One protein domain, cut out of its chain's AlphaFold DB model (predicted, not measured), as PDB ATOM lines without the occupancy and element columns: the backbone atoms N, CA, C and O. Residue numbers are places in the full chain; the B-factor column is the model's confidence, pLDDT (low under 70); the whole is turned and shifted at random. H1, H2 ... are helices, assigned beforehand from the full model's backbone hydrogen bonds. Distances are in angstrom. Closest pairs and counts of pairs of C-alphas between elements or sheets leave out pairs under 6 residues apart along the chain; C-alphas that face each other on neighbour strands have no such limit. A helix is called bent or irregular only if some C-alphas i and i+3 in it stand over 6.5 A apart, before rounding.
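What this domain is: This is residues 105 to 157 of the 157 residues of an uncharacterized protein of marine sediment metagenome (UniProt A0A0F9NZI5). Picture a small ball of four short helices, in which H3 and H4 fold back on each other as a helical hairpin, H1 packs across both of them, and H2 crosses H1, away from the hairpin. The printed part has 53 residues with four named helices, H1 to H4 in chain order, and no named strand; its class is all helix. It is compact, with a radius of gyration of the C-alphas of 9.9 A, and rounded, spanning 26 by 22 by 15 A.

Where its parts are: Find C-alpha 105 at (141.133, 63.111, 79.904); from there H1 runs through residues 105 to 114, 14.4 A. Next comes H2, residues 118 to 127, 15.1 A, irregular but only just: C-alphas 123 and 126 are 6.8 A apart. H3, residues 130 to 139, begins at C-alpha 130 (129.231, 68.367, 79.802) and covers 14.4 A. H4, residues 144 to 155, is the longest at 17.0 A and ends at C-alpha 155 (129.247, 59.835, 82.498).

How they stand to each other: Start at H1, the hub. It touches H2, about perpendicular at 86 degrees; their closest C-alphas are those of Ser 111 and Ala 121, 5.1 A apart. H1 touches H3 at a steep tilt of 64 degrees, the same way, closest at C-alphas Val 109 and Ala 137, 6.0 A. Residues 149 to 154 of H4 alone touch H1, about perpendicular at 74 degrees, closest at C-alphas Val 106 and Ile 150, 5.8 A. In the hairpin, H3 and H4 touch at a shallow tilt of 18 degrees, opposite ways, closest at C-alphas Asn 130 and Leu 154, 6.5 A. The helix packing is mostly crossed. H2 is apart from H3 and from H4. Each O i to N i+4 pair is within hydrogen-bond range in H1, H3 and H4, against 4 of 6 in H2.

The domain as a whole: The C-alphas of Ser 119 and Lys 144 are the two farthest apart, 26.3 A. The printed part has no cut, ends at the chain's last residue, 157, and its three links between helices are tight. The mean pLDDT of the printed part is 89.0, and no printed residue is under 70.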
ATOM      1  N   THR A 105     141.261  62.767  81.328       88.19
ATOM      2  CA  THR A 105     141.133  63.111  79.904       88.19
ATOM      3  C   THR A 105     140.221  64.325  79.714       88.19
ATOM      4  O   THR A 105     140.475  65.179  78.873       88.19
ATOM      5  N   VAL A 106     139.180  64.461  80.541       89.19
ATOM      6  CA  VAL A 106     138.334  65.670  80.577       89.19
ATOM      7  C   VAL A 106     139.125  66.877  81.098       89.19
ATOM      8  O   VAL A 106     139.072  67.962  80.521       89.19
ATOM      9  N   ALA A 107     139.902  66.692  82.170       90.12
ATOM     10  CA  ALA A 107     140.733  67.756  82.728       90.12
ATOM     11  C   ALA A 107     141.823  68.228  81.748       90.12
ATOM     12  O   ALA A 107     142.140  69.418  81.734       90.12
ATOM     13  N   SER A 108     142.379  67.340  80.913       91.19
ATOM     14  CA  SER A 108     143.376  67.731  79.906       91.19
ATOM     15  C   SER A 108     142.781  68.594  78.793       91.19
ATOM     16  O   SER A 108     143.421  69.553  78.379       91.19
ATOM     17  N   VAL A 109     141.541  68.329  78.366       91.69
ATOM     18  CA  VAL A 109     140.820  69.177  77.397       91.69
ATOM     19  C   VAL A 109     140.656  70.597  77.933       91.69
ATOM     20  O   VAL A 109     140.977  71.553  77.239       91.69
ATOM     21  N   ILE A 110     140.214  70.745  79.184       92.12
ATOM     22  CA  ILE A 110     140.042  72.062  79.819       92.12
ATOM     23  C   ILE A 110     141.396  72.756  80.003       92.12
ATOM     24  O   ILE A 110     141.516  73.960  79.789       92.12
ATOM     25  N   SER A 111     142.419  71.995  80.395       93.44
ATOM     26  CA  SER A 111     143.786  72.489  80.553       93.44
ATOM     27  C   SER A 111     144.333  73.061  79.244       93.44
ATOM     28  O   SER A 111     144.885  74.157  79.259       93.44
ATOM     29  N   GLU A 112     144.138  72.361  78.127       93.19
ATOM     30  CA  GLU A 112     144.618  72.774  76.804       93.19
ATOM     31  C   GLU A 112     143.791  73.920  76.221       93.19
ATOM     32  O   GLU A 112     144.359  74.904  75.759       93.19
ATOM     33  N   TYR A 113     142.461  73.843  76.315       93.44
ATOM     34  CA  TYR A 113     141.566  74.855  75.754       93.44
ATOM     35  C   TYR A 113     141.693  76.214  76.459       93.44
ATOM     36  O   TYR A 113     141.767  77.248  75.802       93.44
ATOM     37  N   PHE A 114     141.758  76.234  77.797       92.25
ATOM     38  CA  PHE A 114     141.853  77.477  78.578       92.25
ATOM     39  C   PHE A 114     143.289  77.861  78.971       92.25
ATOM     40  O   PHE A 114     143.491  78.861  79.663       92.25
ATOM     41  N   GLY A 115     144.297  77.065  78.600       91.56
ATOM     42  CA  GLY A 115     145.685  77.286  79.026       91.56
ATOM     43  C   GLY A 115     145.886  77.162  80.543       91.56
ATOM     44  O   GLY A 115     146.762  77.804  81.129       91.56
ATOM     45  N   TYR A 116     145.051  76.372  81.221       93.81
ATOM     46  CA  TYR A 116     145.132  76.172  82.664       93.81
ATOM     47  C   TYR A 116     146.184  75.134  83.034       93.81
ATOM     48  O   TYR A 116     146.367  74.132  82.352       93.81
ATOM     49  N   ASN A 117     146.828  75.319  84.190       89.94
ATOM     50  CA  ASN A 117     147.563  74.226  84.823       89.94
ATOM     51  C   ASN A 117     146.591  73.138  85.323       89.94
ATOM     52  O   ASN A 117     145.400  73.392  85.512       89.94
ATOM     53  N   SER A 118     147.099  71.935  85.597       88.31
ATOM     54  CA  SER A 118     146.256  70.784  85.952       88.31
ATOM     55  C   SER A 118     145.365  71.021  87.178       88.31
ATOM     56  O   SER A 118     144.253  70.511  87.215       88.31
ATOM     57  N   SER A 119     145.805  71.808  88.169       88.19
ATOM     58  CA  SER A 119     144.968  72.107  89.342       88.19
ATOM     59  C   SER A 119     143.810  73.031  88.980       88.19
ATOM     60  O   SER A 119     142.673  72.731  89.324       88.19
ATOM     61  N   LYS A 120     144.083  74.117  88.245       90.50
ATOM     62  CA  LYS A 120     143.050  75.062  87.802       90.50
ATOM     63  C   LYS A 120     142.053  74.408  86.849       90.50
ATOM     64  O   LYS A 120     140.866  74.692  86.932       90.50
ATOM     65  N   ALA A 121     142.514  73.495  85.994       91.38
ATOM     66  CA  ALA A 121     141.634  72.705  85.139       91.38
ATOM     67  C   ALA A 121     140.669  71.837  85.967       91.38
ATOM     68  O   ALA A 121     139.482  71.786  85.663       91.38
ATOM     69  N   ILE A 122     141.154  71.220  87.052       91.12
ATOM     70  CA  ILE A 122     140.311  70.453  87.980       91.12
ATOM     71  C   ILE A 122     139.307  71.356  88.708       91.12
ATOM     72  O   ILE A 122     138.161  70.962  88.890       91.12
ATOM     73  N   ASP A 123     139.717  72.560  89.106       91.38
ATOM     74  CA  ASP A 123     138.828  73.526  89.764       91.38
ATOM     75  C   ASP A 123     137.748  74.077  88.821       91.38
ATOM     76  O   ASP A 123     136.639  74.374  89.262       91.38
ATOM     77  N   ALA A 124     138.047  74.166  87.523       91.06
ATOM     78  CA  ALA A 124     137.117  74.625  86.498       91.06
ATOM     79  C   ALA A 124     136.115  73.546  86.047       91.06
ATOM     80  O   ALA A 124     135.034  73.899  85.581       91.06
ATOM     81  N   LEU A 125     136.429  72.250  86.209       89.00
ATOM     82  CA  LEU A 125     135.527  71.137  85.866       89.00
ATOM     83  C   LEU A 125     134.078  71.365  86.331       89.00
ATOM     84  O   LEU A 125     133.202  71.343  85.470       89.00
ATOM     85  N   PRO A 126     133.787  71.608  87.629       89.50
ATOM     86  CA  PRO A 126     132.419  71.789  88.118       89.50
ATOM     87  C   PRO A 126     131.689  72.997  87.516       89.50
ATOM     88  O   PRO A 126     130.464  73.006  87.527       89.50
ATOM     89  N   MET A 127     132.415  73.983  86.986       90.56
ATOM     90  CA  MET A 127     131.841  75.211  86.426       90.56
ATOM     91  C   MET A 127     131.388  75.053  84.971       90.56
ATOM     92  O   MET A 127     130.646  75.894  84.475       90.56
ATOM     93  N   LEU A 128     131.829  73.993  84.286       90.06
ATOM     94  CA  LEU A 128     131.518  73.744  82.880       90.06
ATOM     95  C   LEU A 128     130.492  72.620  82.738       90.06
ATOM     96  O   LEU A 128     130.585  71.580  83.409       90.06
ATOM     97  N   SER A 129     129.536  72.802  81.825       91.38
ATOM     98  CA  SER A 129     128.596  71.741  81.479       91.38
ATOM     99  C   SER A 129     129.283  70.658  80.642       91.38
ATOM    100  O   SER A 129     130.307  70.880  79.992       91.38
ATOM    101  N   ASN A 130     128.709  69.455  80.630       91.06
ATOM    102  CA  ASN A 130     129.231  68.367  79.802       91.06
ATOM    103  C   ASN A 130     129.161  68.702  78.300       91.06
ATOM    104  O   ASN A 130     129.997  68.220  77.539       91.06
ATOM    105  N   ALA A 131     128.197  69.529  77.882       90.00
ATOM    106  CA  ALA A 131     128.083  69.995  76.503       90.00
ATOM    107  C   ALA A 131     129.222  70.960  76.142       90.00
ATOM    108  O   ALA A 131     129.862  70.783  75.106       90.00
ATOM    109  N   ASP A 132     129.543  71.903  77.032       91.31
ATOM    110  CA  ASP A 132     130.627  72.868  76.810       91.31
ATOM    111  C   ASP A 132     131.976  72.163  76.690       91.31
ATOM    112  O   ASP A 132     132.771  72.479  75.808       91.31
ATOM    113  N   ILE A 133     132.225  71.153  77.530       90.38
ATOM    114  CA  ILE A 133     133.485  70.402  77.489       90.38
ATOM    115  C   ILE A 133     133.617  69.590  76.193       90.38
ATOM    116  O   ILE A 133     134.714  69.482  75.644       90.38
ATOM    117  N   LEU A 134     132.514  69.042  75.673       91.19
ATOM    118  CA  LEU A 134     132.518  68.375  74.369       91.19
ATOM    119  C   LEU A 134     132.784  69.367  73.235       91.19
ATOM    120  O   LEU A 134     133.605  69.068  72.373       91.19
ATOM    121  N   SER A 135     132.182  70.558  73.282       91.00
ATOM    122  CA  SER A 135     132.471  71.614  72.306       91.00
ATOM    123  C   SER A 135     133.940  72.042  72.360       91.00
ATOM    124  O   SER A 135     134.583  72.146  71.319       91.00
ATOM    125  N   CYS A 136     134.520  72.187  73.556       90.38
ATOM    126  CA  CYS A 136     135.948  72.475  73.717       90.38
ATOM    127  C   CYS A 136     136.818  71.379  73.077       90.38
ATOM    128  O   CYS A 136     137.796  71.679  72.396       90.38
ATOM    129  N   ALA A 137     136.462  70.104  73.261       90.38
ATOM    130  CA  ALA A 137     137.191  68.985  72.662       90.38
ATOM    131  C   ALA A 137     137.099  68.974  71.126       90.38
ATOM    132  O   ALA A 137     138.087  68.676  70.454       90.38
ATOM    133  N   GLU A 138     135.934  69.310  70.572       89.94
ATOM    134  CA  GLU A 138     135.725  69.423  69.125       89.94
ATOM    135  C   GLU A 138     136.518  70.593  68.531       89.94
ATOM    136  O   GLU A 138     137.174  70.427  67.504       89.94
ATOM    137  N   GLN A 139     136.543  71.745  69.209       90.50
ATOM    138  CA  GLN A 139     137.312  72.921  68.785       90.50
ATOM    139  C   GLN A 139     138.828  72.697  68.836       90.50
ATOM    140  O   GLN A 139     139.553  73.223  67.997       90.50
ATOM    141  N   LEU A 140     139.312  71.868  69.766       90.44
ATOM    142  CA  LEU A 140     140.709  71.419  69.807       90.44
ATOM    143  C   LEU A 140     141.054  70.382  68.722       90.44
ATOM    144  O   LEU A 140     142.193  69.920  68.659       90.44
ATOM    145  N   GLY A 141     140.093  69.970  67.888       88.75
ATOM    146  CA  GLY A 141     140.322  68.994  66.823       88.75
ATOM    147  C   GLY A 141     140.610  67.580  67.333       88.75
ATOM    148  O   GLY A 141     141.323  66.821  66.675       88.75
ATOM    149  N   ARG A 142     140.081  67.206  68.509       86.62
ATOM    150  CA  ARG A 142     140.277  65.865  69.084       86.62
ATOM    151  C   ARG A 142     139.707  64.776  68.177       86.62
ATOM    152  O   ARG A 142     138.651  64.931  67.562       86.62
ATOM    153  N   GLN A 143     140.389  63.635  68.124       86.69
ATOM    154  CA  GLN A 143     139.976  62.527  67.262       86.69
ATOM    155  C   GLN A 143     138.712  61.832  67.798       86.69
ATOM    156  O   GLN A 143     138.424  61.844  68.997       86.69
ATOM    157  N   LYS A 144     137.965  61.149  66.921       83.69
ATOM    158  CA  LYS A 144     136.710  60.448  67.279       83.69
ATOM    159  C   LYS A 144     136.886  59.434  68.420       83.69
ATOM    160  O   LYS A 144     135.995  59.272  69.260       83.69
ATOM    161  N   GLU A 145     138.037  58.771  68.477       84.75
ATOM    162  CA  GLU A 145     138.374  57.828  69.547       84.75
ATOM    163  C   GLU A 145     138.534  58.524  70.907       84.75
ATOM    164  O   GLU A 145     138.051  58.029  71.928       84.75
ATOM    165  N   GLU A 146     139.149  59.706  70.925       83.69
ATOM    166  CA  GLU A 146     139.355  60.516  72.127       83.69
ATOM    167  C   GLU A 146     138.040  61.121  72.621       83.69
ATOM    168  O   GLU A 146     137.740  61.046  73.811       83.69
ATOM    169  N   ILE A 147     137.193  61.603  71.705       85.44
ATOM    170  CA  ILE A 147     135.838  62.077  72.024       85.44
ATOM    171  C   ILE A 147     135.018  60.961  72.688       85.44
ATOM    172  O   ILE A 147     134.269  61.204  73.635       85.44
ATOM    173  N   THR A 148     135.184  59.710  72.252       87.19
ATOM    174  CA  THR A 148     134.495  58.562  72.861       87.19
ATOM    175  C   THR A 148     134.979  58.297  74.291       87.19
ATOM    176  O   THR A 148     134.167  57.985  75.164       87.19
ATOM    177  N   LYS A 149     136.282  58.454  74.562       87.50
ATOM    178  CA  LYS A 149     136.849  58.349  75.919       87.50
ATOM    179  C   LYS A 149     136.357  59.483  76.822       87.50
ATOM    180  O   LYS A 149     135.902  59.209  77.929       87.50
ATOM    181  N   ILE A 150     136.341  60.718  76.320       87.88
ATOM    182  CA  ILE A 150     135.812  61.894  77.029       87.88
ATOM    183  C   ILE A 150     134.342  61.671  77.401       87.88
ATOM    184  O   ILE A 150     133.965  61.844  78.555       87.88
ATOM    185  N   LYS A 151     133.513  61.184  76.468       87.75
ATOM    186  CA  LYS A 151     132.102  60.855  76.742       87.75
ATOM    187  C   LYS A 151     131.932  59.782  77.819       87.75
ATOM    188  O   LYS A 151     130.953  59.833  78.557       87.75
ATOM    189  N   LYS A 152     132.842  58.806  77.914       88.50
ATOM    190  CA  LYS A 152     132.821  57.800  78.989       88.50
ATOM    191  C   LYS A 152     133.169  58.428  80.340       88.50
ATOM    192  O   LYS A 152     132.435  58.205  81.293       88.50
ATOM    193  N   GLU A 153     134.213  59.254  80.403       87.50
ATOM    194  CA  GLU A 153     134.603  59.956  81.634       87.50
ATOM    195  C   GLU A 153     133.540  60.957  82.115       87.50
ATOM    196  O   GLU A 153     133.271  61.050  83.312       87.50
ATOM    197  N   LEU A 154     132.869  61.660  81.198       86.06
ATOM    198  CA  LEU A 154     131.791  62.598  81.531       86.06
ATOM    199  C   LEU A 154     130.546  61.917  82.121       86.06
ATOM    200  O   LEU A 154     129.776  62.581  82.806       86.06
ATOM    201  N   LYS A 155     130.338  60.614  81.876       84.19
ATOM    202  CA  LYS A 155     129.247  59.835  82.498       84.19
ATOM    203  C   LYS A 155     129.551  59.414  83.935       84.19
ATOM    204  O   LYS A 155     128.635  59.058  84.663       84.19
ATOM    205  N   THR A 156     130.828  59.394  84.305       79.25
ATOM    206  CA  THR A 156     131.309  59.021  85.647       79.25
ATOM    207  C   THR A 156     131.580  60.223  86.553       79.25
ATOM    208  O   THR A 156     131.960  60.032  87.705       79.25
ATOM    209  N   ARG A 157     131.432  61.439  86.016       70.56
ATOM    210  CA  ARG A 157     131.508  62.712  86.739       70.56
ATOM    211  C   ARG A 157     130.237  62.936  87.550       70.56
ATOM    212  O   ARG A 157     130.388  63.434  88.685       70.56
TER     213      ARG A 157